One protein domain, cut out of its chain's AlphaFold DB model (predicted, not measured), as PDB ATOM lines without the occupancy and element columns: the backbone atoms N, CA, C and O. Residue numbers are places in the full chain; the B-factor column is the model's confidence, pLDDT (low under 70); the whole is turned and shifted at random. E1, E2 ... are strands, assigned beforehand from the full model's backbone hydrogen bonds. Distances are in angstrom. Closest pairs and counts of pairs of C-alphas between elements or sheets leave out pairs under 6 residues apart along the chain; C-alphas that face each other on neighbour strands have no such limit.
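AT A GLANCE: This is residues 3 to 107 of the 116 residues of the protein "DUF1850 domain-containing protein" of Streptomonospora sp. PA3 (UniProt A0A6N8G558). One twisted antiparallel sheet of seven strands makes a tall wall, with long E2, E3 and E5 in its middle, short E4 at one edge and short E7 and E8 toward the other. A separate ribbon of two strands, E6 and E9, stands off one face near the E1, E7 and E8 end, and the long link of residues 32 to 50 loops out on that side at the E4 end. The printed part has 105 residues with nine named strands, E1 to E9 in chain order, and no named helix; the class is all strand, though under half of the residues, 51 of 105, are in named elements. The large sheet's order is E4, E5, E3, E2, E1, E7, E8. The whole is compact, with a radius of gyration of the C-alphas of 14.2 A and spans of 36 by 35 by 25 A.

HOW THE PARTS SIT: E2, residues 10 to 19, and E3, residues 23 to 31, form a hairpin at 154 degrees, with N 15 and O 28 2.8 A apart. E1, residues 3 to 7, is the antiparallel neighbour of E2 on its other side, with N 5 and O 12 2.9 A apart. E1, E2 and E3 are a meander, each strand the antiparallel neighbour of the one before. E5, residues 59 to 67, is antiparallel to E3 at 174 degrees, with N 61 and O 29 2.9 A apart, and bends by 60 degrees at residue 64. Edge strand E4, residues 51 to 54, forms a hairpin with E5, with N 53 and O 60 2.9 A apart. E7, residues 83 to 85, is the antiparallel neighbour of E1 at 149 degrees, with N 4 and O 83 2.9 A apart. E7 forms a hairpin with edge strand E8, residues 91 to 93, with N 84 and O 92 2.8 A apart. From edge to edge the strands' lines turn by 88 degrees. E6, residues 71 to 74, and E9, residues 103 to 106, are antiparallel at 152 degrees, with N 73 and O 104 2.9 A apart. Both are apart from the large sheet's strands, E6 from E3 only just, at 8.1 A.

IN THESE COORDINATES: E2 is 28.8 A long, E3 24.1 A, E5 21.4 A and E1 12.8 A. E1 begins at C-alpha 3 (125.688, 135.705, 183.295), E2 ends at C-alpha 19 (133.480, 122.635, 176.131), and E9 ends at C-alpha 106 (133.924, 136.949, 175.482). E4 and E6 are each 10.1 A long, E9 10.0 A, E8 6.7 A and E7 6.5 A.

THE WHOLE: The C-alphas farthest apart, of Pro 21 and Phe 34, are 37.4 A apart. The printed part has no cut. The long link is E3 to E4, in which residues 44 to 45 pair antiparallel with 48 to 49. The mean pLDDT of the printed part is 88.4; residues 35 to 36 and 79 to 80 are under 70.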
ATOM      1  N   TYR A   3     125.842 134.304 183.645       93.31
ATOM      2  CA  TYR A   3     125.688 135.705 183.295       93.31
ATOM      3  C   TYR A   3     124.257 136.149 183.570       93.31
ATOM      4  O   TYR A   3     123.309 135.576 183.043       93.31
ATOM      5  N   THR A   4     124.096 137.174 184.397       93.00
ATOM      6  CA  THR A   4     122.795 137.788 184.657       93.00
ATOM      7  C   THR A   4     122.720 139.105 183.903       93.00
ATOM      8  O   THR A   4     123.608 139.945 184.034       93.00
ATOM      9  N   HIS A   5     121.657 139.298 183.130       90.50
ATOM     10  CA  HIS A   5     121.345 140.551 182.450       90.50
ATOM     11  C   HIS A   5     119.841 140.823 182.522       90.50
ATOM     12  O   HIS A   5     119.143 140.259 183.363       90.50
ATOM     13  N   SER A   6     119.317 141.731 181.698       86.75
ATOM     14  CA  SER A   6     117.870 141.914 181.617       86.75
ATOM     15  C   SER A   6     117.383 142.154 180.206       86.75
ATOM     16  O   SER A   6     118.007 142.884 179.438       86.75
ATOM     17  N   VAL A   7     116.200 141.617 179.938       81.62
ATOM     18  CA  VAL A   7     115.398 141.872 178.746       81.62
ATOM     19  C   VAL A   7     114.103 142.516 179.224       81.62
ATOM     20  O   VAL A   7     113.506 142.070 180.197       81.62
ATOM     21  N   SER A   8     113.695 143.633 178.619       83.00
ATOM     22  CA  SER A   8     112.454 144.331 179.007       83.00
ATOM     23  C   SER A   8     112.367 144.683 180.509       83.00
ATOM     24  O   SER A   8     111.291 144.656 181.097       83.00
ATOM     25  N   LYS A   9     113.507 145.036 181.134       82.12
ATOM     26  CA  LYS A   9     113.670 145.318 182.584       82.12
ATOM     27  C   LYS A   9     113.437 144.117 183.514       82.12
ATOM     28  O   LYS A   9     113.278 144.305 184.719       82.12
ATOM     29  N   ARG A  10     113.432 142.902 182.975       84.75
ATOM     30  CA  ARG A  10     113.265 141.652 183.716       84.75
ATOM     31  C   ARG A  10     114.551 140.830 183.641       84.75
ATOM     32  O   ARG A  10     115.177 140.822 182.577       84.75
ATOM     33  N   PRO A  11     115.002 140.221 184.748       87.56
ATOM     34  CA  PRO A  11     116.264 139.504 184.773       87.56
ATOM     35  C   PRO A  11     116.220 138.268 183.874       87.56
ATOM     36  O   PRO A  11     115.223 137.554 183.823       87.56
ATOM     37  N   VAL A  12     117.337 138.016 183.204       91.12
ATOM     38  CA  VAL A  12     117.597 136.778 182.473       91.12
ATOM     39  C   VAL A  12     118.933 136.247 182.957       91.12
ATOM     40  O   VAL A  12     119.918 136.991 183.005       91.12
ATOM     41  N   GLU A  13     118.963 134.975 183.337       93.56
ATOM     42  CA  GLU A  13     120.200 134.281 183.676       93.56
ATOM     43  C   GLU A  13     120.575 133.311 182.567       93.56
ATOM     44  O   GLU A  13     119.774 132.473 182.166       93.56
ATOM     45  N   GLU A  14     121.815 133.392 182.112       94.81
ATOM     46  CA  GLU A  14     122.400 132.486 181.135       94.81
ATOM     47  C   GLU A  14     123.492 131.670 181.817       94.81
ATOM     48  O   GLU A  14     124.356 132.210 182.515       94.81
ATOM     49  N   GLU A  15     123.444 130.358 181.645       95.50
ATOM     50  CA  GLU A  15     124.415 129.425 182.186       95.50
ATOM     51  C   GLU A  15     125.297 128.866 181.079       95.50
ATOM     52  O   GLU A  15     124.815 128.372 180.059       95.50
ATOM     53  N   PHE A  16     126.605 128.928 181.323       93.62
ATOM     54  CA  PHE A  16     127.628 128.485 180.393       93.62
ATOM     55  C   PHE A  16     128.564 127.464 181.026       93.62
ATOM     56  O   PHE A  16     128.982 127.613 182.185       93.62
ATOM     57  N   SER A  17     128.983 126.494 180.225       91.81
ATOM     58  CA  SER A  17     130.069 125.562 180.510       91.81
ATOM     59  C   SER A  17     131.278 125.844 179.603       91.81
ATOM     60  O   SER A  17     131.221 126.686 178.701       91.81
ATOM     61  N   ILE A  18     132.401 125.177 179.886       88.38
ATOM     62  CA  ILE A  18     133.574 125.162 179.003       88.38
ATOM     63  C   ILE A  18     133.589 123.803 178.304       88.38
ATOM     64  O   ILE A  18     133.799 122.780 178.953       88.38
ATOM     65  N   ALA A  19     133.370 123.802 176.995       85.44
ATOM     66  CA  ALA A  19     133.480 122.635 176.131       85.44
ATOM     67  C   ALA A  19     134.913 122.480 175.603       85.44
ATOM     68  O   ALA A  19     135.644 123.459 175.438       85.44
ATOM     69  N   ALA A  20     135.322 121.248 175.304       78.06
ATOM     70  CA  ALA A  20     136.636 120.982 174.731       78.06
ATOM     71  C   ALA A  20     136.682 121.284 173.213       78.06
ATOM     72  O   ALA A  20     135.707 121.007 172.511       78.06
ATOM     73  N   PRO A  21     137.813 121.785 172.681       79.44
ATOM     74  CA  PRO A  21     138.927 122.404 173.400       79.44
ATOM     75  C   PRO A  21     138.654 123.902 173.659       79.44
ATOM     76  O   PRO A  21     138.674 124.711 172.734       79.44
ATOM     77  N   GLY A  22     138.406 124.272 174.922       78.75
ATOM     78  CA  GLY A  22     138.398 125.664 175.397       78.75
ATOM     79  C   GLY A  22     137.324 126.594 174.817       78.75
ATOM     80  O   GLY A  22     137.596 127.774 174.636       78.75
ATOM     81  N   ARG A  23     136.117 126.112 174.510       85.56
ATOM     82  CA  ARG A  23     135.020 126.940 173.973       85.56
ATOM     83  C   ARG A  23     133.922 127.153 175.001       85.56
ATOM     84  O   ARG A  23     133.685 126.292 175.839       85.56
ATOM     85  N   LEU A  24     133.212 128.275 174.917       89.62
ATOM     86  CA  LEU A  24     131.985 128.453 175.692       89.62
ATOM     87  C   LEU A  24     130.888 127.567 175.107       89.62
ATOM     88  O   LEU A  24     130.715 127.508 173.893       89.62
ATOM     89  N   ALA A  25     130.125 126.911 175.966       92.50
ATOM     90  CA  ALA A  25     128.900 126.220 175.595       92.50
ATOM     91  C   ALA A  25     127.737 126.796 176.404       92.50
ATOM     92  O   ALA A  25     127.874 127.037 177.601       92.50
ATOM     93  N   MET A  26     126.609 127.062 175.741       94.50
ATOM     94  CA  MET A  26     125.367 127.470 176.399       94.50
ATOM     95  C   MET A  26     124.665 126.228 176.931       94.50
ATOM     96  O   MET A  26     124.347 125.324 176.157       94.50
ATOM     97  N   GLU A  27     124.362 126.223 178.221       95.69
ATOM     98  CA  GLU A  27     123.619 125.137 178.856       95.69
ATOM     99  C   GLU A  27     122.150 125.485 179.017       95.69
ATOM    100  O   GLU A  27     121.271 124.703 178.655       95.69
ATOM    101  N   GLU A  28     121.868 126.672 179.544       96.44
ATOM    102  CA  GLU A  28     120.519 127.030 179.951       96.44
ATOM    103  C   GLU A  28     120.318 128.542 179.968       96.44
ATOM    104  O   GLU A  28     121.194 129.292 180.392       96.44
ATOM    105  N   MET A  29     119.122 128.979 179.582       95.25
ATOM    106  CA  MET A  29     118.620 130.319 179.861       95.25
ATOM    107  C   MET A  29     117.421 130.240 180.805       95.25
ATOM    108  O   MET A  29     116.537 129.398 180.627       95.25
ATOM    109  N   ARG A  30     117.375 131.129 181.796       94.50
ATOM    110  CA  ARG A  30     116.297 131.238 182.784       94.50
ATOM    111  C   ARG A  30     115.661 132.612 182.700       94.50
ATOM    112  O   ARG A  30     116.345 133.629 182.802       94.50
ATOM    113  N   PHE A  31     114.346 132.606 182.558       92.56
ATOM    114  CA  PHE A  31     113.496 133.784 182.510       92.56
ATOM    115  C   PHE A  31     112.498 133.712 183.658       92.56
ATOM    116  O   PHE A  31     112.122 132.623 184.094       92.56
ATOM    117  N   ASP A  32     112.028 134.863 184.115       89.19
ATOM    118  CA  ASP A  32     110.878 134.911 185.012       89.19
ATOM    119  C   ASP A  32     109.550 134.686 184.268       89.19
ATOM    120  O   ASP A  32     109.515 134.380 183.080       89.19
ATOM    121  N   THR A  33     108.435 134.799 184.984       81.94
ATOM    122  CA  THR A  33     107.096 134.488 184.472       81.94
ATOM    123  C   THR A  33     106.462 135.570 183.593       81.94
ATOM    124  O   THR A  33     105.468 135.268 182.935       81.94
ATOM    125  N   PHE A  34     106.967 136.809 183.570       75.19
ATOM    126  CA  PHE A  34     106.256 137.936 182.951       75.19
ATOM    127  C   PHE A  34     107.198 138.964 182.322       75.19
ATOM    128  O   PHE A  34     107.943 139.653 183.015       75.19
ATOM    129  N   GLY A  35     107.066 139.166 181.009       67.38
ATOM    130  CA  GLY A  35     107.789 140.201 180.276       67.38
ATOM    131  C   GLY A  35     107.543 140.134 178.770       67.38
ATOM    132  O   GLY A  35     106.975 139.173 178.257       67.38
ATOM    133  N   ALA A  36     107.978 141.167 178.050       69.19
ATOM    134  CA  ALA A  36     108.113 141.095 176.597       69.19
ATOM    135  C   ALA A  36     109.402 140.338 176.234       69.19
ATOM    136  O   ALA A  36     110.395 140.458 176.955       69.19
ATOM    137  N   ASN A  37     109.392 139.630 175.098       77.56
ATOM    138  CA  ASN A  37     110.477 138.760 174.609       77.56
ATOM    139  C   ASN A  37     110.743 137.527 175.485       77.56
ATOM    140  O   ASN A  37     111.884 137.089 175.622       77.56
ATOM    141  N   LEU A  38     109.688 136.970 176.083       84.88
ATOM    142  CA  LEU A  38     109.774 135.654 176.703       84.88
ATOM    143  C   LEU A  38     109.896 134.561 175.631       84.88
ATOM    144  O   LEU A  38     109.318 134.704 174.549       84.88
ATOM    145  N   PRO A  39     110.595 133.457 175.934       86.56
ATOM    146  CA  PRO A  39     110.600 132.284 175.072       86.56
ATOM    147  C   PRO A  39     109.183 131.717 174.919       86.56
ATOM    148  O   PRO A  39     108.426 131.626 175.887       86.56
ATOM    149  N   VAL A  40     108.834 131.317 173.696       88.12
ATOM    150  CA  VAL A  40     107.482 130.841 173.339       88.12
ATOM    151  C   VAL A  40     107.416 129.339 173.045       88.12
ATOM    152  O   VAL A  40     106.335 128.808 172.799       88.12
ATOM    153  N   GLY A  41     108.549 128.639 173.101       91.44
ATOM    154  CA  GLY A  41     108.633 127.202 172.866       91.44
ATOM    155  C   GLY A  41     110.062 126.744 172.564       91.44
ATOM    156  O   GLY A  41     110.998 127.531 172.706       91.44
ATOM    157  N   PRO A  42     110.237 125.468 172.180       93.38
ATOM    158  CA  PRO A  42     111.488 124.963 171.626       93.38
ATOM    159  C   PRO A  42     111.930 125.766 170.400       93.38
ATOM    160  O   PRO A  42     111.111 126.133 169.559       93.38
ATOM    161  N   GLU A  43     113.232 125.980 170.274       93.44
ATOM    162  CA  GLU A  43     113.855 126.682 169.155       93.44
ATOM    163  C   GLU A  43     114.864 125.770 168.455       93.44
ATOM    164  O   GLU A  43     115.618 125.036 169.101       93.44
ATOM    165  N   HIS A  44     114.903 125.845 167.124       92.38
ATOM    166  CA  HIS A  44     115.905 125.168 166.306       92.38
ATOM    167  C   HIS A  44     117.038 126.132 165.980       92.38
ATOM    168  O   HIS A  44     116.833 127.140 165.306       92.38
ATOM    169  N   ILE A  45     118.244 125.819 166.454       88.25
ATOM    170  CA  ILE A  45     119.415 126.670 166.267       88.25
ATOM    171  C   ILE A  45     120.587 125.834 165.764       88.25
ATOM    172  O   ILE A  45     121.267 125.145 166.530       88.25
ATOM    173  N   GLY A  46     120.831 125.905 164.455       87.06
ATOM    174  CA  GLY A  46     121.788 125.024 163.789       87.06
ATOM    175  C   GLY A  46     121.374 123.561 163.955       87.06
ATOM    176  O   GLY A  46     120.253 123.195 163.618       87.06
ATOM    177  N   ALA A  47     122.270 122.739 164.505       86.25
ATOM    178  CA  ALA A  47     122.016 121.321 164.779       86.25
ATOM    179  C   ALA A  47     121.352 121.055 166.146       86.25
ATOM    180  O   ALA A  47     121.050 119.908 166.468       86.25
ATOM    181  N   THR A  48     121.141 122.086 166.970       89.06
ATOM    182  CA  THR A  48     120.599 121.935 168.326       89.06
ATOM    183  C   THR A  48     119.136 122.353 168.372       89.06
ATOM    184  O   THR A  48     118.777 123.435 167.911       89.06
ATOM    185  N   THR A  49     118.301 121.525 168.996       95.00
ATOM    186  CA  THR A  49     116.932 121.893 169.379       95.00
ATOM    187  C   THR A  49     116.890 122.135 170.878       95.00
ATOM    188  O   THR A  49     117.332 121.276 171.644       95.00
ATOM    189  N   THR A  50     116.382 123.288 171.306       96.75
ATOM    190  CA  THR A  50     116.267 123.587 172.736       96.75
ATOM    191  C   THR A  50     115.102 122.835 173.369       96.75
ATOM    192  O   THR A  50     114.091 122.552 172.728       96.75
ATOM    193  N   THR A  51     115.212 122.518 174.659       97.19
ATOM    194  CA  THR A  51     114.057 122.056 175.441       97.19
ATOM    195  C   THR A  51     113.467 123.230 176.199       97.19
ATOM    196  O   THR A  51     114.148 123.857 177.008       97.19
ATOM    197  N   PHE A  52     112.189 123.500 175.959       95.69
ATOM    198  CA  PHE A  52     111.444 124.531 176.666       95.69
ATOM    199  C   PHE A  52     110.684 123.933 177.846       95.69
ATOM    200  O   PHE A  52     109.879 123.016 177.680       95.69
ATOM    201  N   LEU A  53     110.922 124.474 179.037       94.81
ATOM    202  CA  LEU A  53     110.268 124.058 180.269       94.81
ATOM    203  C   LEU A  53     109.582 125.263 180.906       94.81
ATOM    204  O   LEU A  53     110.223 126.265 181.228       94.81
ATOM    205  N   ARG A  54     108.277 125.140 181.146       92.38
ATOM    206  CA  ARG A  54     107.501 126.117 181.910       92.38
ATOM    207  C   ARG A  54     107.351 125.630 183.348       92.38
ATOM    208  O   ARG A  54     106.704 124.615 183.590       92.38
ATOM    209  N   GLY A  55     107.950 126.354 184.286       87.00
ATOM    210  CA  GLY A  55     107.783 126.135 185.719       87.00
ATOM    211  C   GLY A  55     106.798 127.124 186.342       87.00
ATOM    212  O   GLY A  55     106.283 128.023 185.679       87.00
ATOM    213  N   LYS A  56     106.565 126.974 187.649       85.88
ATOM    214  CA  LYS A  56     105.769 127.923 188.447       85.88
ATOM    215  C   LYS A  56     106.460 129.291 188.601       85.88
ATOM    216  O   LYS A  56     105.786 130.314 188.622       85.88
ATOM    217  N   ASP A  57     107.794 129.292 188.653       85.12
ATOM    218  CA  ASP A  57     108.614 130.474 188.958       85.12
ATOM    219  C   ASP A  57     109.187 131.156 187.701       85.12
ATOM    220  O   ASP A  57     109.848 132.188 187.802       85.12
ATOM    221  N   GLY A  58     108.946 130.597 186.510       91.25
ATOM    222  CA  GLY A  58     109.473 131.135 185.257       91.25
ATOM    223  C   GLY A  58     109.641 130.093 184.158       91.25
ATOM    224  O   GLY A  58     109.072 128.997 184.211       91.25
ATOM    225  N   TYR A  59     110.454 130.437 183.163       93.62
ATOM    226  CA  TYR A  59     110.753 129.595 182.007       93.62
ATOM    227  C   TYR A  59     112.226 129.208 181.985       93.62
ATOM    228  O   TYR A  59     113.100 130.009 182.320       93.62
ATOM    229  N   ARG A  60     112.499 127.981 181.545       95.19
ATOM    230  CA  ARG A  60     113.851 127.477 181.308       95.19
ATOM    231  C   ARG A  60     113.960 127.035 179.856       95.19
ATOM    232  O   ARG A  60     113.082 126.329 179.358       95.19
ATOM    233  N   VAL A  61     115.040 127.430 179.201       96.19
ATOM    234  CA  VAL A  61     115.385 127.010 177.841       96.19
ATOM    235  C   VAL A  61     116.711 126.277 177.923       96.19
ATOM    236  O   VAL A  61     117.743 126.892 178.176       96.19
ATOM    237  N   LEU A  62     116.682 124.957 177.766       96.88
ATOM    238  CA  LEU A  62     117.880 124.123 177.812       96.88
ATOM    239  C   LEU A  62     118.503 124.059 176.419       96.88
ATOM    240  O   LEU A  62     117.837 123.673 175.459       96.88
ATOM    241  N   HIS A  63     119.773 124.433 176.326       95.25
ATOM    242  CA  HIS A  63     120.567 124.435 175.098       95.25
ATOM    243  C   HIS A  63     121.489 123.220 174.974       95.25
ATOM    244  O   HIS A  63     122.094 123.053 173.918       95.25
ATOM    245  N   HIS A  64     121.573 122.369 176.002       94.44
ATOM    246  CA  HIS A  64     122.259 121.069 175.950       94.44
ATOM    247  C   HIS A  64     123.717 121.169 175.477       94.44
ATOM    248  O   HIS A  64     124.124 120.486 174.539       94.44
ATOM    249  N   GLY A  65     124.493 122.069 176.086       92.19
ATOM    250  CA  GLY A  65     125.905 122.255 175.753       92.19
ATOM    251  C   GLY A  65     126.172 122.803 174.351       92.19
ATOM    252  O   GLY A  65     127.228 122.530 173.774       92.19
ATOM    253  N   ARG A  66     125.245 123.578 173.772       92.12
ATOM    254  CA  ARG A  66     125.438 124.188 172.447       92.12
ATOM    255  C   ARG A  66     126.695 125.055 172.445       92.12
ATOM    256  O   ARG A  66     126.704 126.137 173.035       92.12
ATOM    257  N   VAL A  67     127.720 124.608 171.722       91.00
ATOM    258  CA  VAL A  67     128.988 125.327 171.583       91.00
ATOM    259  C   VAL A  67     128.753 126.672 170.906       91.00
ATOM    260  O   VAL A  67     128.139 126.766 169.842       91.00
ATOM    261  N   LEU A  68     129.268 127.714 171.539       87.25
ATOM    262  CA  LEU A  68     129.293 129.072 171.038       87.25
ATOM    263  C   LEU A  68     130.695 129.377 170.507       87.25
ATOM    264  O   LEU A  68     131.699 128.838 170.980       87.25
ATOM    265  N   GLY A  69     130.756 130.251 169.508       80.94
ATOM    266  CA  GLY A  69     132.000 130.921 169.147       80.94
ATOM    267  C   GLY A  69     132.295 132.050 170.136       80.94
ATOM    268  O   GLY A  69     132.172 131.897 171.350       80.94
ATOM    269  N   GLU A  70     132.633 133.217 169.602       81.62
ATOM    270  CA  GLU A  70     132.706 134.439 170.400       81.62
ATOM    271  C   GLU A  70     131.307 134.862 170.861       81.62
ATOM    272  O   GLU A  70     130.387 135.004 170.050       81.62
ATOM    273  N   VAL A  71     131.151 135.120 172.160       86.06
ATOM    274  CA  VAL A  71     129.919 135.698 172.702       86.06
ATOM    275  C   VAL A  71     130.068 137.213 172.712       86.06
ATOM    276  O   VAL A  71     130.964 137.756 173.356       86.06
ATOM    277  N   GLN A  72     129.197 137.907 171.983       88.06
ATOM    278  CA  GLN A  72     129.171 139.367 171.968       88.06
ATOM    279  C   GLN A  72     128.139 139.881 172.960       88.06
ATOM    280  O   GLN A  72     126.958 139.557 172.858       88.06
ATOM    281  N   LEU A  73     128.576 140.737 173.876       87.75
ATOM    282  CA  LEU A  73     127.709 141.385 174.848       87.75
ATOM    283  C   LEU A  73     127.755 142.892 174.681       87.75
ATOM    284  O   LEU A  73     128.793 143.467 174.376       87.75
ATOM    285  N   MET A  74     126.626 143.547 174.913       88.88
ATOM    286  CA  MET A  74     126.558 145.002 174.954       88.88
ATOM    287  C   MET A  74     126.437 145.466 176.398       88.88
ATOM    288  O   MET A  74     125.538 145.008 177.104       88.88
ATOM    289  N   VAL A  75     127.279 146.410 176.819       89.44
ATOM    290  CA  VAL A  75     127.117 147.110 178.098       89.44
ATOM    291  C   VAL A  75     125.982 148.119 177.946       89.44
ATOM    292  O   VAL A  75     126.192 149.260 177.556       89.44
ATOM    293  N   ASN A  76     124.747 147.697 178.182       84.75
ATOM    294  CA  ASN A  76     123.555 148.473 177.827       84.75
ATOM    295  C   ASN A  76     122.671 148.812 179.023       84.75
ATOM    296  O   ASN A  76     121.548 149.285 178.850       84.75
ATOM    297  N   SER A  77     123.147 148.588 180.246       78.06
ATOM    298  CA  SER A  77     122.333 148.883 181.412       78.06
ATOM    299  C   SER A  77     123.141 149.215 182.652       78.06
ATOM    300  O   SER A  77     123.998 148.461 183.101       78.06
ATOM    301  N   ARG A  78     122.774 150.345 183.261       70.88
ATOM    302  CA  ARG A  78     123.285 150.783 184.565       70.88
ATOM    303  C   ARG A  78     122.498 150.220 185.748       70.88
ATOM    304  O   ARG A  78     122.960 150.321 186.876       70.88
ATOM    305  N   ARG A  79     121.308 149.654 185.503       67.81
ATOM    306  CA  ARG A  79     120.372 149.213 186.557       67.81
ATOM    307  C   ARG A  79     120.207 147.701 186.644       67.81
ATOM    308  O   ARG A  79     119.970 147.193 187.728       67.81
ATOM    309  N   SER A  80     120.323 146.987 185.527       66.06
ATOM    310  CA  SER A  80     120.044 145.542 185.470       66.06
ATOM    311  C   SER A  80     121.167 144.661 186.003       66.06
ATOM    312  O   SER A  80     121.013 143.447 186.016       66.06
ATOM    313  N   GLY A  81     122.293 145.248 186.425       71.31
ATOM    314  CA  GLY A  81     123.393 144.490 187.008       71.31
ATOM    315  C   GLY A  81     123.905 143.415 186.055       71.31
ATOM    316  O   GLY A  81     123.898 142.247 186.420       71.31
ATOM    317  N   GLN A  82     124.334 143.813 184.847       90.69
ATOM    318  CA  GLN A  82     125.006 142.903 183.916       90.69
ATOM    319  C   GLN A  82     126.263 142.343 184.594       90.69
ATOM    320  O   GLN A  82     127.278 143.037 184.700       90.69
ATOM    321  N   VAL A  83     126.157 141.127 185.130       92.81
ATOM    322  CA  VAL A  83     127.140 140.529 186.038       92.81
ATOM    323  C   VAL A  83     127.467 139.122 185.571       92.81
ATOM    324  O   VAL A  83     126.581 138.289 185.403       92.81
ATOM    325  N   LEU A  84     128.759 138.850 185.431       91.94
ATOM    326  CA  LEU A  84     129.314 137.525 185.218       91.94
ATOM    327  C   LEU A  84     129.774 136.931 186.552       91.94
ATOM    328  O   LEU A  84     130.570 137.534 187.272       91.94
ATOM    329  N   LEU A  85     129.302 135.730 186.861       92.94
ATOM    330  CA  LEU A  85     129.808 134.873 187.924       92.94
ATOM    331  C   LEU A  85     130.745 133.820 187.315       92.94
ATOM    332  O   LEU A  85     130.314 132.899 186.607       92.94
ATOM    333  N   LEU A  86     132.034 133.979 187.598       90.19
ATOM    334  CA  LEU A  86     133.113 133.093 187.171       90.19
ATOM    335  C   LEU A  86     133.254 131.880 188.109       90.19
ATOM    336  O   LEU A  86     132.725 131.898 189.229       90.19
ATOM    337  N   PRO A  87     133.983 130.823 187.694       83.94
ATOM    338  CA  PRO A  87     134.347 129.733 188.595       83.94
ATOM    339  C   PRO A  87     135.088 130.272 189.829       83.94
ATOM    340  O   PRO A  87     135.801 131.271 189.750       83.94
ATOM    341  N   GLY A  88     134.878 129.645 190.989       86.75
ATOM    342  CA  GLY A  88     135.416 130.136 192.266       86.75
ATOM    343  C   GLY A  88     134.637 131.305 192.885       86.75
ATOM    344  O   GLY A  88     135.063 131.859 193.890       86.75
ATOM    345  N   GLY A  89     133.492 131.692 192.308       90.19
ATOM    346  CA  GLY A  89     132.569 132.664 192.906       90.19
ATOM    347  C   GLY A  89     132.905 134.132 192.630       90.19
ATOM    348  O   GLY A  89     132.190 135.021 193.095       90.19
ATOM    349  N   ARG A  90     133.953 134.415 191.845       92.94
ATOM    350  CA  ARG A  90     134.311 135.788 191.466       92.94
ATOM    351  C   ARG A  90     133.202 136.416 190.622       92.94
ATOM    352  O   ARG A  90     132.783 135.857 189.610       92.94
ATOM    353  N   ARG A  91     132.766 137.610 191.019       94.19
ATOM    354  CA  ARG A  91     131.745 138.404 190.322       94.19
ATOM    355  C   ARG A  91     132.408 139.539 189.552       94.19
ATOM    356  O   ARG A  91     133.235 140.248 190.112       94.19
ATOM    357  N   VAL A  92     132.034 139.719 188.292       92.00
ATOM    358  CA  VAL A  92     132.518 140.798 187.421       92.00
ATOM    359  C   VAL A  92     131.308 141.524 186.853       92.00
ATOM    360  O   VAL A  92     130.519 140.913 186.135       92.00
ATOM    361  N   ARG A  93     131.127 142.810 187.163       92.62
ATOM    362  CA  ARG A  93     130.098 143.616 186.491       92.62
ATOM    363  C   ARG A  93     130.675 144.163 185.195       92.62
ATOM    364  O   ARG A  93     131.823 144.597 185.177       92.62
ATOM    365  N   LEU A  94     129.878 144.213 184.131       91.88
ATOM    366  CA  LEU A  94     130.367 144.739 182.852       91.88
ATOM    367  C   LEU A  94     130.812 146.205 182.946       91.88
ATOM    368  O   LEU A  94     131.788 146.591 182.317       91.88
ATOM    369  N   LEU A  95     130.135 147.003 183.776       92.19
ATOM    370  CA  LEU A  95     130.480 148.412 183.992       92.19
ATOM    371  C   LEU A  95     131.781 148.627 184.772       92.19
ATOM    372  O   LEU A  95     132.279 149.745 184.803       92.19
ATOM    373  N   ASP A  96     132.325 147.583 185.399       91.69
ATOM    374  CA  ASP A  96     133.622 147.669 186.077       91.69
ATOM    375  C   ASP A  96     134.782 147.447 185.095       91.69
ATOM    376  O   ASP A  96     135.934 147.683 185.445       91.69
ATOM    377  N   VAL A  97     134.489 146.975 183.875       91.00
ATOM    378  CA  VAL A  97     135.497 146.633 182.860       91.00
ATOM    379  C   VAL A  97     135.372 147.453 181.576       91.00
ATOM    380  O   VAL A  97     136.339 147.536 180.827       91.00
ATOM    381  N   ALA A  98     134.207 148.049 181.301       91.94
ATOM    382  CA  ALA A  98     133.990 148.895 180.133       91.94
ATOM    383  C   ALA A  98     132.856 149.906 180.333       91.94
ATOM    384  O   ALA A  98     131.985 149.751 181.191       91.94
ATOM    385  N   GLU A  99     132.860 150.940 179.497       91.38
ATOM    386  CA  GLU A  99     131.855 151.994 179.524       91.38
ATOM    387  C   GLU A  99     130.491 151.531 178.990       91.38
ATOM    388  O   GLU A  99     130.340 150.533 178.281       91.38
ATOM    389  N   TYR A 100     129.457 152.297 179.332       91.38
ATOM    390  CA  TYR A 100     128.127 152.103 178.767       91.38
ATOM    391  C   TYR A 100     128.145 152.332 177.247       91.38
ATOM    392  O   TYR A 100     128.681 153.325 176.771       91.38
ATOM    393  N   GLY A 101     127.487 151.452 176.495       90.06
ATOM    394  CA  GLY A 101     127.450 151.456 175.033       90.06
ATOM    395  C   GLY A 101     128.582 150.658 174.387       90.06
ATOM    396  O   GLY A 101     128.559 150.451 173.175       90.06
ATOM    397  N   THR A 102     129.550 150.167 175.165       93.06
ATOM    398  CA  THR A 102     130.637 149.342 174.637       93.06
ATOM    399  C   THR A 102     130.154 147.928 174.325       93.06
ATOM    400  O   THR A 102     129.456 147.288 175.117       93.06
ATOM    401  N   ARG A 103     130.575 147.407 173.168       92.12
ATOM    402  CA  ARG A 103     130.436 145.990 172.832       92.12
ATOM    403  C   ARG A 103     131.664 145.230 173.323       92.12
ATOM    404  O   ARG A 103     132.783 145.519 172.914       92.12
ATOM    405  N   LEU A 104     131.432 144.243 174.174       90.31
ATOM    406  CA  LEU A 104     132.431 143.318 174.684       90.31
ATOM    407  C   LEU A 104     132.382 142.007 173.907       90.31
ATOM    408  O   LEU A 104     131.315 141.557 173.482       90.31
ATOM    409  N   LYS A 105     133.549 141.387 173.758       89.25
ATOM    410  CA  LYS A 105     133.688 140.020 173.265       89.25
ATOM    411  C   LYS A 105     134.162 139.135 174.400       89.25
ATOM    412  O   LYS A 105     135.105 139.495 175.102       89.25
ATOM    413  N   TRP A 106     133.517 137.991 174.557       86.50
ATOM    414  CA  TRP A 106     133.924 136.949 175.482       86.50
ATOM    415  C   TRP A 106     134.339 135.701 174.722       86.50
ATOM    416  O   TRP A 106     133.612 135.190 173.867       86.50
ATOM    417  N   SER A 107     135.509 135.209 175.092       82.38
ATOM    418  CA  SER A 107     136.091 133.945 174.674       82.38
ATOM    419  C   SER A 107     136.714 133.276 175.899       82.38
ATOM    420  O   SER A 107     136.907 133.901 176.945       82.38
TER     421      SER A 107